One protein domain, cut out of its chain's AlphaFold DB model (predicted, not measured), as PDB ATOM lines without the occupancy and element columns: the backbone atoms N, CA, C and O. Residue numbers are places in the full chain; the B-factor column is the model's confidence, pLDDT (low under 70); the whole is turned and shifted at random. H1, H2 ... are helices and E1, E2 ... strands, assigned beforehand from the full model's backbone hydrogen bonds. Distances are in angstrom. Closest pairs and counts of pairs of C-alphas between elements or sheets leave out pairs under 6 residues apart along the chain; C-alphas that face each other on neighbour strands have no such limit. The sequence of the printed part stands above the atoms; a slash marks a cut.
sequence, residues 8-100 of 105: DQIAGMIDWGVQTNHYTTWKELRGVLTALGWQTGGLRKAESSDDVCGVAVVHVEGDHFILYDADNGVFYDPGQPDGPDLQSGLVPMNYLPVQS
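AT A GLANCE: This is residues 8 to 100 of the 105 residues of an uncharacterized protein of Rhizobium leguminosarum (UniProt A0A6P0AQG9). With little regular structure, a small, strongly twisted sheet has H2 over one face; H1 and loop residues 12 to 22 lie beyond H2. Of 93 printed residues, 37 are in two named helices and four strands, H1 H2 E1 E2 E3 E4, class mixed; the antiparallel sheet runs E3 E2 E1 E4. It is compact, radius of gyration of the C-alphas 13.4 A, spanning 38 by 27 by 22 A.

IN THESE COORDINATES: E1 is residues 55 to 60, 15.1 A; E2, 64 to 69, 16.3 A; E3, 74 to 76, 6.6 A; E4, 92 to 99, 19.3 A, ending at C-alpha 99 (17.409, -107.786, 41.407). H2 is residues 26 to 35, 14.0 A; H1, 8 to 11, 5.0 A, begins at C-alpha 8 (21.587, -113.901, 62.511).

HOW THE PARTS SIT: Hairpins E1 and E2 (N 58 to O 66, 2.8 A) and E2 and E3 (N 74 to O 69, 3.0 A) form a meander, successive antiparallel neighbours; E4 beside E1 (N 57 to O 96, 3.0 A) completes a Greek key. H2 is on the sheet, height 10.0 A, over E1, with 4 C-alphas on E1 and only just too few, 2, on E4. Its O i to N i+4 pairs are within hydrogen-bond range; H1 is too short for any. H1 is close to but not clearly touching H2, closest C-alphas Ile 10 and Val 32, 7.4 A.

THE WHOLE: The farthest C-alphas, Val 18 and Asn 72, are 39.6 A apart. The printed part has no cut; links H1 to H2, H2 to E1 and E3 to E4 are long. Residue 19 is under pLDDT 70.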
ATOM      1  N   ASP A   8      22.588-113.281  61.628       85.81
ATOM      2  CA  ASP A   8      21.587-113.901  62.511       85.81
ATOM      3  C   ASP A   8      20.172-113.356  62.280       85.81
ATOM      4  O   ASP A   8      19.192-114.090  62.381       85.81
ATOM      5  N   GLN A   9      20.050-112.072  61.921       87.38
ATOM      6  CA  GLN A   9      18.753-111.486  61.597       87.38
ATOM      7  C   GLN A   9      18.212-112.029  60.273       87.38
ATOM      8  O   GLN A   9      17.007-112.220  60.160       87.38
ATOM      9  N   ILE A  10      19.078-112.258  59.283       86.31
ATOM     10  CA  ILE A  10      18.692-112.833  57.988       86.31
ATOM     11  C   ILE A  10      18.360-114.318  58.157       86.31
ATOM     12  O   ILE A  10      17.312-114.764  57.698       86.31
ATOM     13  N   ALA A  11      19.199-115.070  58.871       86.50
ATOM     14  CA  ALA A  11      18.964-116.474  59.181       86.50
ATOM     15  C   ALA A  11      17.656-116.657  59.966       86.50
ATOM     16  O   ALA A  11      16.885-117.560  59.666       86.50
ATOM     17  N   GLY A  12      17.340-115.761  60.905       87.12
ATOM     18  CA  GLY A  12      16.083-115.783  61.660       87.12
ATOM     19  C   GLY A  12      14.814-115.496  60.844       87.12
ATOM     20  O   GLY A  12      13.720-115.585  61.392       87.12
ATOM     21  N   MET A  13      14.923-115.146  59.555       90.44
ATOM     22  CA  MET A  13      13.762-114.987  58.665       90.44
ATOM     23  C   MET A  13      13.229-116.327  58.138       90.44
ATOM     24  O   MET A  13      12.145-116.360  57.554       90.44
ATOM     25  N   ILE A  14      13.979-117.414  58.326       88.44
ATOM     26  CA  ILE A  14      13.580-118.775  57.970       88.44
ATOM     27  C   ILE A  14      13.058-119.474  59.228       88.44
ATOM     28  O   ILE A  14      13.677-119.410  60.291       88.44
ATOM     29  N   ASP A  15      11.911-120.145  59.108       86.00
ATOM     30  CA  ASP A  15      11.412-121.033  60.158       86.00
ATOM     31  C   ASP A  15      12.149-122.374  60.085       86.00
ATOM     32  O   ASP A  15      11.784-123.270  59.326       86.00
ATOM     33  N   TRP A  16      13.214-122.490  60.875       83.62
ATOM     34  CA  TRP A  16      14.054-123.685  60.926       83.62
ATOM     35  C   TRP A  16      13.406-124.875  61.658       83.62
ATOM     36  O   TRP A  16      13.898-126.006  61.578       83.62
ATOM     37  N   GLY A  17      12.300-124.655  62.379       82.75
ATOM     38  CA  GLY A  17      11.701-125.662  63.253       82.75
ATOM     39  C   GLY A  17      12.670-126.189  64.327       82.75
ATOM     40  O   GLY A  17      13.555-125.483  64.802       82.75
ATOM     41  N   VAL A  18      12.492-127.452  64.733       78.31
ATOM     42  CA  VAL A  18      13.322-128.143  65.750       78.31
ATOM     43  C   VAL A  18      14.428-129.013  65.137       78.31
ATOM     44  O   VAL A  18      14.853-130.004  65.732       78.31
ATOM     45  N   GLN A  19      14.857-128.704  63.914       69.62
ATOM     46  CA  GLN A  19      15.821-129.535  63.197       69.62
ATOM     47  C   GLN A  19      17.249-129.280  63.688       69.62
ATOM     48  O   GLN A  19      17.631-128.156  63.983       69.62
ATOM     49  N   THR A  20      18.057-130.336  63.766       70.06
ATOM     50  CA  THR A  20      19.482-130.238  64.126       70.06
ATOM     51  C   THR A  20      20.356-129.766  62.968       70.06
ATOM     52  O   THR A  20      21.402-129.175  63.209       70.06
ATOM     53  N   ASN A  21      19.930-130.020  61.728       75.50
ATOM     54  CA  ASN A  21      20.594-129.555  60.516       75.50
ATOM     55  C   ASN A  21      19.636-128.647  59.750       75.50
ATOM     56  O   ASN A  21      18.486-129.009  59.511       75.50
ATOM     57  N   HIS A  22      20.128-127.477  59.368       80.44
ATOM     58  CA  HIS A  22      19.366-126.463  58.662       80.44
ATOM     59  C   HIS A  22      19.748-126.490  57.182       80.44
ATOM     60  O   HIS A  22      20.868-126.130  56.826       80.44
ATOM     61  N   TYR A  23      18.820-126.924  56.333       82.56
ATOM     62  CA  TYR A  23      18.952-126.844  54.880       82.56
ATOM     63  C   TYR A  23      18.025-125.755  54.369       82.56
ATOM     64  O   TYR A  23      16.925-125.591  54.893       82.56
ATOM     65  N   THR A  24      18.470-125.018  53.356       87.88
ATOM     66  CA  THR A  24      17.656-123.959  52.761       87.88
ATOM     67  C   THR A  24      17.119-124.415  51.416       87.88
ATOM     68  O   THR A  24      17.854-124.888  50.561       87.88
ATOM     69  N   THR A  25      15.824-124.244  51.206       90.62
ATOM     70  CA  THR A  25      15.133-124.514  49.948       90.62
ATOM     71  C   THR A  25      14.963-123.237  49.128       90.62
ATOM     72  O   THR A  25      14.977-122.118  49.646       90.62
ATOM     73  N   TRP A  26      14.657-123.385  47.836       93.19
ATOM     74  CA  TRP A  26      14.258-122.247  47.001       93.19
ATOM     75  C   TRP A  26      13.069-121.464  47.559       93.19
ATOM     76  O   TRP A  26      12.992-120.251  47.374       93.19
ATOM     77  N   LYS A  27      12.127-122.139  48.229       91.25
ATOM     78  CA  LYS A  27      10.964-121.483  48.836       91.25
ATOM     79  C   LYS A  27      11.403-120.523  49.942       91.25
ATOM     80  O   LYS A  27      10.928-119.390  49.978       91.25
ATOM     81  N   GLU A  28      12.310-120.967  50.805       92.12
ATOM     82  CA  GLU A  28      12.841-120.167  51.910       92.12
ATOM     83  C   GLU A  28      13.704-119.019  51.389       92.12
ATOM     84  O   GLU A  28      13.435-117.871  51.737       92.12
ATOM     85  N   LEU A  29      14.636-119.286  50.463       92.12
ATOM     86  CA  LEU A  29      15.452-118.245  49.823       92.12
ATOM     87  C   LEU A  29      14.588-117.153  49.186       92.12
ATOM     88  O   LEU A  29      14.810-115.965  49.422       92.12
ATOM     89  N   ARG A  30      13.562-117.535  48.416       92.38
ATOM     90  CA  ARG A  30      12.638-116.571  47.798       92.38
ATOM     91  C   ARG A  30      11.852-115.781  48.834       92.38
ATOM     92  O   ARG A  30      11.642-114.586  48.632       92.38
ATOM     93  N   GLY A  31      11.429-116.422  49.923       92.00
ATOM     94  CA  GLY A  31      10.752-115.760  51.036       92.00
ATOM     95  C   GLY A  31      11.628-114.686  51.678       92.00
ATOM     96  O   GLY A  31      11.192-113.541  51.807       92.00
ATOM     97  N   VAL A  32      12.881-115.028  51.992       91.75
ATOM     98  CA  VAL A  32      13.862-114.092  52.560       91.75
ATOM     99  C   VAL A  32      14.131-112.931  51.605       91.75
ATOM    100  O   VAL A  32      13.991-111.779  52.004       91.75
ATOM    101  N   LEU A  33      14.445-113.213  50.336       91.31
ATOM    102  CA  LEU A  33      14.701-112.184  49.321       91.31
ATOM    103  C   LEU A  33      13.513-111.223  49.173       91.31
ATOM    104  O   LEU A  33      13.692-110.008  49.234       91.31
ATOM    105  N   THR A  34      12.293-111.755  49.081       91.25
ATOM    106  CA  THR A  34      11.067-110.949  48.976       91.25
ATOM    107  C   THR A  34      10.878-110.055  50.204       91.25
ATOM    108  O   THR A  34      10.581-108.871  50.069       91.25
ATOM    109  N   ALA A  35      11.087-110.589  51.409       90.56
ATOM    110  CA  ALA A  35      10.971-109.824  52.649       90.56
ATOM    111  C   ALA A  35      12.078-108.763  52.815       90.56
ATOM    112  O   ALA A  35      11.889-107.779  53.529       90.56
ATOM    113  N   LEU A  36      13.212-108.929  52.128       88.94
ATOM    114  CA  LEU A  36      14.268-107.920  52.002       88.94
ATOM    115  C   LEU A  36      14.009-106.909  50.870       88.94
ATOM    116  O   LEU A  36      14.835-106.025  50.653       88.94
ATOM    117  N   GLY A  37      12.890-107.024  50.149       90.19
ATOM    118  CA  GLY A  37      12.525-106.143  49.037       90.19
ATOM    119  C   GLY A  37      13.199-106.484  47.706       90.19
ATOM    120  O   GLY A  37      13.082-105.717  46.755       90.19
ATOM    121  N   TRP A  38      13.893-107.617  47.614       90.56
ATOM    122  CA  TRP A  38      14.521-108.058  46.373       90.56
ATOM    123  C   TRP A  38      13.482-108.656  45.434       90.56
ATOM    124  O   TRP A  38      12.620-109.442  45.841       90.56
ATOM    125  N   GLN A  39      13.594-108.319  44.153       90.88
ATOM    126  CA  GLN A  39      12.777-108.932  43.118       90.88
ATOM    127  C   GLN A  39      13.438-110.232  42.665       90.88
ATOM    128  O   GLN A  39      14.654-110.303  42.488       90.88
ATOM    129  N   THR A  40      12.628-111.275  42.487       91.31
ATOM    130  CA  THR A  40      13.100-112.580  42.013       91.31
ATOM    131  C   THR A  40      12.382-112.962  40.731       91.31
ATOM    132  O   THR A  40      11.166-112.792  40.611       91.31
ATOM    133  N   GLY A  41      13.137-113.488  39.767       86.88
ATOM    134  CA  GLY A  41      12.579-114.070  38.552       86.88
ATOM    135  C   GLY A  41      11.919-115.434  38.791       86.88
ATOM    136  O   GLY A  41      11.728-115.894  39.919       86.88
ATOM    137  N   GLY A  42      11.576-116.116  37.697       91.19
ATOM    138  CA  GLY A  42      11.265-117.547  37.735       91.19
ATOM    139  C   GLY A  42      12.535-118.384  37.907       91.19
ATOM    140  O   GLY A  42      13.595-117.981  37.431       91.19
ATOM    141  N   LEU A  43      12.416-119.546  38.555       95.12
ATOM    142  CA  LEU A  43      13.499-120.530  38.626       95.12
ATOM    143  C   LEU A  43      13.789-121.071  37.219       95.12
ATOM    144  O   LEU A  43      12.861-121.463  36.507       95.12
ATOM    145  N   ARG A  44      15.061-121.088  36.821       96.44
ATOM    146  CA  ARG A  44      15.518-121.499  35.486       96.44
ATOM    147  C   ARG A  44      16.552-122.610  35.599       96.44
ATOM    148  O   ARG A  44      17.333-122.626  36.543       96.44
ATOM    149  N   LYS A  45      16.569-123.531  34.636       96.81
ATOM    150  CA  LYS A  45      17.645-124.521  34.508       96.81
ATOM    151  C   LYS A  45      18.912-123.824  33.996       96.81
ATOM    152  O   LYS A  45      18.796-122.901  33.194       96.81
ATOM    153  N   ALA A  46      20.075-124.279  34.447       96.00
ATOM    154  CA  ALA A  46      21.368-123.958  33.851       96.00
ATOM    155  C   ALA A  46      22.100-125.273  33.573       96.00
ATOM    156  O   ALA A  46      22.029-126.192  34.386       96.00
ATOM    157  N   GLU A  47      22.738-125.374  32.414       93.31
ATOM    158  CA  GLU A  47      23.640-126.473  32.048       93.31
ATOM    159  C   GLU A  47      25.103-126.009  32.087       93.31
ATOM    160  O   GLU A  47      26.018-126.824  32.182       93.31
ATOM    161  N   SER A  48      25.320-124.692  32.056       93.50
ATOM    162  CA  SER A  48      26.613-124.033  32.204       93.50
ATOM    163  C   SER A  48      26.462-122.645  32.835       93.50
ATOM    164  O   SER A  48      25.355-122.106  32.933       93.50
ATOM    165  N   SER A  49      27.577-122.046  33.263       92.75
ATOM    166  CA  SER A  49      27.582-120.676  33.803       92.75
ATOM    167  C   SER A  49      27.149-119.640  32.761       92.75
ATOM    168  O   SER A  49      26.559-118.630  33.129       92.75
ATOM    169  N   ASP A  50      27.346-119.930  31.471       93.38
ATOM    170  CA  ASP A  50      26.962-119.058  30.354       93.38
ATOM    171  C   ASP A  50      25.431-118.934  30.187       93.38
ATOM    172  O   ASP A  50      24.947-117.996  29.553       93.38
ATOM    173  N   ASP A  51      24.649-119.845  30.782       95.00
ATOM    174  CA  ASP A  51      23.177-119.779  30.781       95.00
ATOM    175  C   ASP A  51      22.620-118.767  31.799       95.00
ATOM    176  O   ASP A  51      21.416-118.455  31.800       95.00
ATOM    177  N   VAL A  52      23.468-118.294  32.715       94.38
ATOM    178  CA  VAL A  52      23.101-117.353  33.771       94.38
ATOM    179  C   VAL A  52      23.296-115.929  33.262       94.38
ATOM    180  O   VAL A  52      24.352-115.566  32.759       94.38
ATOM    181  N   CYS A  53      22.266-115.098  33.410       90.69
ATOM    182  CA  CYS A  53      22.311-113.685  33.032       90.69
ATOM    183  C   CYS A  53      22.106-112.788  34.252       90.69
ATOM    184  O   CYS A  53      21.227-113.070  35.075       90.69
ATOM    185  N   GLY A  54      22.824-111.663  34.302       92.62
ATOM    186  CA  GLY A  54      22.732-110.710  35.400       92.62
ATOM    187  C   GLY A  54      23.248-111.279  36.719       92.62
ATOM    188  O   GLY A  54      24.087-112.179  36.756       92.62
ATOM    189  N   VAL A  55      22.691-110.779  37.819       94.19
ATOM    190  CA  VAL A  55      22.955-111.309  39.158       94.19
ATOM    191  C   VAL A  55      21.932-112.395  39.494       94.19
ATOM    192  O   VAL A  55      20.719-112.196  39.376       94.19
ATOM    193  N   ALA A  56      22.405-113.555  39.941       95.94
ATOM    194  CA  ALA A  56      21.550-114.685  40.283       95.94
ATOM    195  C   ALA A  56      22.053-115.455  41.504       95.94
ATOM    196  O   ALA A  56      23.253-115.604  41.719       95.94
ATOM    197  N   VAL A  57      21.115-116.018  42.266       96.44
ATOM    198  CA  VAL A  57      21.432-117.124  43.178       96.44
ATOM    199  C   VAL A  57      21.465-118.397  42.345       96.44
ATOM    200  O   VAL A  57      20.503-118.689  41.631       96.44
ATOM    201  N   VAL A  58      22.553-119.151  42.426       97.19
ATOM    202  CA  VAL A  58      22.781-120.361  41.633       97.19
ATOM    203  C   VAL A  58      22.890-121.549  42.575       97.19
ATOM    204  O   VAL A  58      23.678-121.531  43.515       97.19
ATOM    205  N   HIS A  59      22.087-122.574  42.315       97.12
ATOM    206  CA  HIS A  59      22.251-123.887  42.915       97.12
ATOM    207  C   HIS A  59      23.227-124.692  42.062       97.12
ATOM    208  O   HIS A  59      23.005-124.860  40.856       97.12
ATOM    209  N   VAL A  60      24.296-125.168  42.688       96.19
ATOM    210  CA  VAL A  60      25.369-125.939  42.056       96.19
ATOM    211  C   VAL A  60      25.379-127.380  42.567       96.19
ATOM    212  O   VAL A  60      24.729-127.703  43.563       96.19
ATOM    213  N   GLU A  61      26.099-128.266  41.879       94.81
ATOM    214  CA  GLU A  61      26.323-129.635  42.351       94.81
ATOM    215  C   GLU A  61      26.846-129.669  43.799       94.81
ATOM    216  O   GLU A  61      27.628-128.818  44.221       94.81
ATOM    217  N   GLY A  62      26.410-130.675  44.563       91.81
ATOM    218  CA  GLY A  62      26.728-130.789  45.990       91.81
ATOM    219  C   GLY A  62      25.710-130.140  46.935       91.81
ATOM    220  O   GLY A  62      25.988-130.079  48.127       91.81
ATOM    221  N   ASP A  63      24.543-129.718  46.423       91.12
ATOM    222  CA  ASP A  63      23.450-129.091  47.194       91.12
ATOM    223  C   ASP A  63      23.887-127.786  47.875       91.12
ATOM    224  O   ASP A  63      23.712-127.571  49.075       91.12
ATOM    225  N   HIS A  64      24.520-126.919  47.082       93.94
ATOM    226  CA  HIS A  64      25.126-125.676  47.550       93.94
ATOM    227  C   HIS A  64      24.611-124.468  46.767       93.94
ATOM    228  O   HIS A  64      24.386-124.544  45.557       93.94
ATOM    229  N   PHE A  65      24.435-123.342  47.455       95.19
ATOM    230  CA  PHE A  65      24.002-122.086  46.844       95.19
ATOM    231  C   PHE A  65      25.133-121.067  46.841       95.19
ATOM    232  O   PHE A  65      25.736-120.788  47.876       95.19
ATOM    233  N   ILE A  66      25.334-120.437  45.688       95.50
ATOM    234  CA  ILE A  66      26.243-119.303  45.518       95.50
ATOM    235  C   ILE A  66      25.489-118.103  44.945       95.50
ATOM    236  O   ILE A  66      24.401-118.246  44.379       95.50
ATOM    237  N   LEU A  67      26.081-116.918  45.050       95.25
ATOM    238  CA  LEU A  67      25.666-115.764  44.258       95.25
ATOM    239  C   LEU A  67      26.624-115.633  43.069       95.25
ATOM    240  O   LEU A  67      27.838-115.604  43.254       95.25
ATOM    241  N   TYR A  68      26.087-115.556  41.856       96.19
ATOM    242  CA  TYR A  68      26.866-115.334  40.644       96.19
ATOM    243  C   TYR A  68      26.458-114.010  40.005       96.19
ATOM    244  O   TYR A  68      25.283-113.784  39.714       96.19
ATOM    245  N   ASP A  69      27.436-113.131  39.823       95.38
ATOM    246  CA  ASP A  69      27.319-111.907  39.044       95.38
ATOM    247  C   ASP A  69      27.867-112.191  37.643       95.38
ATOM    248  O   ASP A  69      29.068-112.066  37.392       95.38
ATOM    249  N   ALA A  70      26.985-112.641  36.748       94.50
ATOM    250  CA  ALA A  70      27.355-113.028  35.391       94.50
ATOM    251  C   ALA A  70      27.775-111.826  34.534       94.50
ATOM    252  O   ALA A  70      28.588-111.984  33.625       94.50
ATOM    253  N   ASP A  71      27.286-110.623  34.853       93.38
ATOM    254  CA  ASP A  71      27.650-109.399  34.131       93.38
ATOM    255  C   ASP A  71      29.133-109.051  34.334       93.38
ATOM    256  O   ASP A  71      29.777-108.514  33.431       93.38
ATOM    257  N   ASN A  72      29.687-109.395  35.502       94.12
ATOM    258  CA  ASN A  72      31.094-109.172  35.841       94.12
ATOM    259  C   ASN A  72      31.935-110.461  35.878       94.12
ATOM    260  O   ASN A  72      33.149-110.392  36.069       94.12
ATOM    261  N   GLY A  73      31.312-111.631  35.709       94.44
ATOM    262  CA  GLY A  73      31.973-112.933  35.799       94.44
ATOM    263  C   GLY A  73      32.501-113.259  37.200       94.44
ATOM    264  O   GLY A  73      33.550-113.887  37.315       94.44
ATOM    265  N   VAL A  74      31.807-112.818  38.256       95.62
ATOM    266  CA  VAL A  74      32.269-112.945  39.650       95.62
ATOM    267  C   VAL A  74      31.401-113.923  40.435       95.62
ATOM    268  O   VAL A  74      30.185-113.752  40.543       95.62
ATOM    269  N   PHE A  75      32.039-114.917  41.044       95.38
ATOM    270  CA  PHE A  75      31.414-115.918  41.899       95.38
ATOM    271  C   PHE A  75      31.594-115.539  43.366       95.38
ATOM    272  O   PHE A  75      32.709-115.338  43.837       95.38
ATOM    273  N   TYR A  76      30.495-115.475  44.107       94.56
ATOM    274  CA  TYR A  76      30.476-115.245  45.545       94.56
ATOM    275  C   TYR A  76      30.022-116.537  46.227       94.56
ATOM    276  O   TYR A  76      28.824-116.771  46.426       94.56
ATOM    277  N   ASP A  77      30.994-117.387  46.550       94.19
ATOM    278  CA  ASP A  77      30.776-118.657  47.235       94.19
ATOM    279  C   ASP A  77      30.918-118.473  48.763       94.19
ATOM    280  O   ASP A  77      32.007-118.148  49.238       94.19
ATOM    281  N   PRO A  78      29.857-118.687  49.568       90.31
ATOM    282  CA  PRO A  78      29.952-118.587  51.025       90.31
ATOM    283  C   PRO A  78      30.842-119.669  51.667       90.31
ATOM    284  O   PRO A  78      31.235-119.518  52.823       90.31
ATOM    285  N   GLY A  79      31.156-120.751  50.950       89.00
ATOM    286  CA  GLY A  79      32.128-121.770  51.343       89.00
ATOM    287  C   GLY A  79      33.583-121.397  51.036       89.00
ATOM    288  O   GLY A  79      34.488-122.063  51.540       89.00
ATOM    289  N   GLN A  80      33.828-120.337  50.255       88.19
ATOM    290  CA  GLN A  80      35.172-119.881  49.905       88.19
ATOM    291  C   GLN A  80      35.694-118.864  50.939       88.19
ATOM    292  O   GLN A  80      35.108-117.794  51.116       88.19
ATOM    293  N   PRO A  81      36.814-119.153  51.630       84.12
ATOM    294  CA  PRO A  81      37.312-118.300  52.711       84.12
ATOM    295  C   PRO A  81      37.931-116.988  52.211       84.12
ATOM    296  O   PRO A  81      37.907-115.988  52.926       84.12
ATOM    297  N   ASP A  82      38.470-116.992  50.991       87.38
ATOM    298  CA  ASP A  82      39.226-115.870  50.423       87.38
ATOM    299  C   ASP A  82      38.330-114.810  49.755       87.38
ATOM    300  O   ASP A  82      38.819-113.801  49.246       87.38
ATOM    301  N   GLY A  83      37.008-115.003  49.804       87.50
ATOM    302  CA  GLY A  83      36.027-114.105  49.210       87.50
ATOM    303  C   GLY A  83      35.699-114.459  47.754       87.50
ATOM    304  O   GLY A  83      35.776-115.630  47.387       87.50
ATOM    305  N   PRO A  84      35.253-113.479  46.946       92.12
ATOM    306  CA  PRO A  84      34.795-113.739  45.588       92.12
ATOM    307  C   PRO A  84      35.918-114.159  44.638       92.12
ATOM    308  O   PRO A  84      37.034-113.645  44.722       92.12
ATOM    309  N   ASP A  85      35.575-115.015  43.679       93.12
ATOM    310  CA  ASP A  85      36.487-115.551  42.668       93.12
ATOM    311  C   ASP A  85      36.038-115.192  41.245       93.12
ATOM    312  O   ASP A  85      34.859-114.964  40.975       93.12
ATOM    313  N   LEU A  86      36.993-115.163  40.319       92.06
ATOM    314  CA  LEU A  86      36.764-115.025  38.879       92.06
ATOM    315  C   LEU A  86      36.731-116.384  38.171       92.06
ATOM    316  O   LEU A  86      36.352-116.469  37.004       92.06
ATOM    317  N   GLN A  87      37.163-117.447  38.850       86.56
ATOM    318  CA  GLN A  87      37.131-118.807  38.336       86.56
ATOM    319  C   GLN A  87      36.399-119.709  39.317       86.56
ATOM    320  O   GLN A  87      36.644-119.682  40.516       86.56
ATOM    321  N   SER A  88      35.512-120.547  38.793       85.50
ATOM    322  CA  SER A  88      34.805-121.530  39.597       85.50
ATOM    323  C   SER A  88      34.747-122.860  38.863       85.50
ATOM    324  O   SER A  88      34.404-122.916  37.684       85.50
ATOM    325  N   GLY A  89      35.093-123.936  39.571       89.31
ATOM    326  CA  GLY A  89      34.863-125.309  39.117       89.31
ATOM    327  C   GLY A  89      33.457-125.821  39.445       89.31
ATOM    328  O   GLY A  89      33.191-127.005  39.252       89.31
ATOM    329  N   LEU A  90      32.582-124.968  39.993       92.69
ATOM    330  CA  LEU A  90      31.229-125.342  40.387       92.69
ATOM    331  C   LEU A  90      30.344-125.539  39.153       92.69
ATOM    332  O   LEU A  90      30.336-124.720  38.234       92.69
ATOM    333  N   VAL A  91      29.566-126.620  39.159       95.06
ATOM    334  CA  VAL A  91      28.670-126.982  38.057       95.06
ATOM    335  C   VAL A  91      27.256-126.493  38.386       95.06
ATOM    336  O   VAL A  91      26.670-126.979  39.357       95.06
ATOM    337  N   PRO A  92      26.690-125.531  37.636       96.19
ATOM    338  CA  PRO A  92      25.354-125.017  37.905       96.19
ATOM    339  C   PRO A  92      24.271-126.022  37.506       96.19
ATOM    340  O   PRO A  92      24.386-126.731  36.511       96.19
ATOM    341  N   MET A  93      23.187-126.045  38.280       96.88
ATOM    342  CA  MET A  93      22.036-126.934  38.076       96.88
ATOM    343  C   MET A  93      20.773-126.139  37.736       96.88
ATOM    344  O   MET A  93      19.973-126.493  36.866       96.88
ATOM    345  N   ASN A  94      20.539-125.065  38.486       96.88
ATOM    346  CA  ASN A  94      19.456-124.120  38.270       96.88
ATOM    347  C   ASN A  94      19.761-122.809  38.986       96.88
ATOM    348  O   ASN A  94      20.546-122.767  39.930       96.88
ATOM    349  N   TYR A  95      19.135-121.735  38.530       97.38
ATOM    350  CA  TYR A  95      19.362-120.410  39.070       97.38
ATOM    351  C   TYR A  95      18.072-119.615  39.191       97.38
ATOM    352  O   TYR A  95      17.078-119.837  38.488       97.38
ATOM    353  N   LEU A  96      18.120-118.655  40.100       96.44
ATOM    354  CA  LEU A  96      17.080-117.684  40.345       96.44
ATOM    355  C   LEU A  96      17.668-116.290  40.095       96.44
ATOM    356  O   LEU A  96      18.491-115.842  40.896       96.44
ATOM    357  N   PRO A  97      17.256-115.590  39.023       94.94
ATOM    358  CA  PRO A  97      17.633-114.198  38.819       94.94
ATOM    359  C   PRO A  97      17.166-113.351  39.999       94.94
ATOM    360  O   PRO A  97      16.011-113.479  40.429       94.94
ATOM    361  N   VAL A  98      18.039-112.478  40.493       93.50
ATOM    362  CA  VAL A  98      17.732-111.562  41.588       93.50
ATOM    363  C   VAL A  98      18.056-110.134  41.187       93.50
ATOM    364  O   VAL A  98      19.053-109.856  40.528       93.50
ATOM    365  N   GLN A  99      17.198-109.212  41.594       90.69
ATOM    366  CA  GLN A  99      17.409-107.786  41.407       90.69
ATOM    367  C   GLN A  99      17.296-107.121  42.768       90.69
ATOM    368  O   GLN A  99      16.338-107.360  43.514       90.69
ATOM    369  N   SER A 100      18.302-106.315  43.105       82.69
ATOM    370  CA  SER A 100      18.263-105.515  44.320       82.69
ATOM    371  C   SER A 100      17.036-104.603  44.287       82.69
ATOM    372  O   SER A 100      16.686-104.125  43.204       82.69
TER     373      SER A 100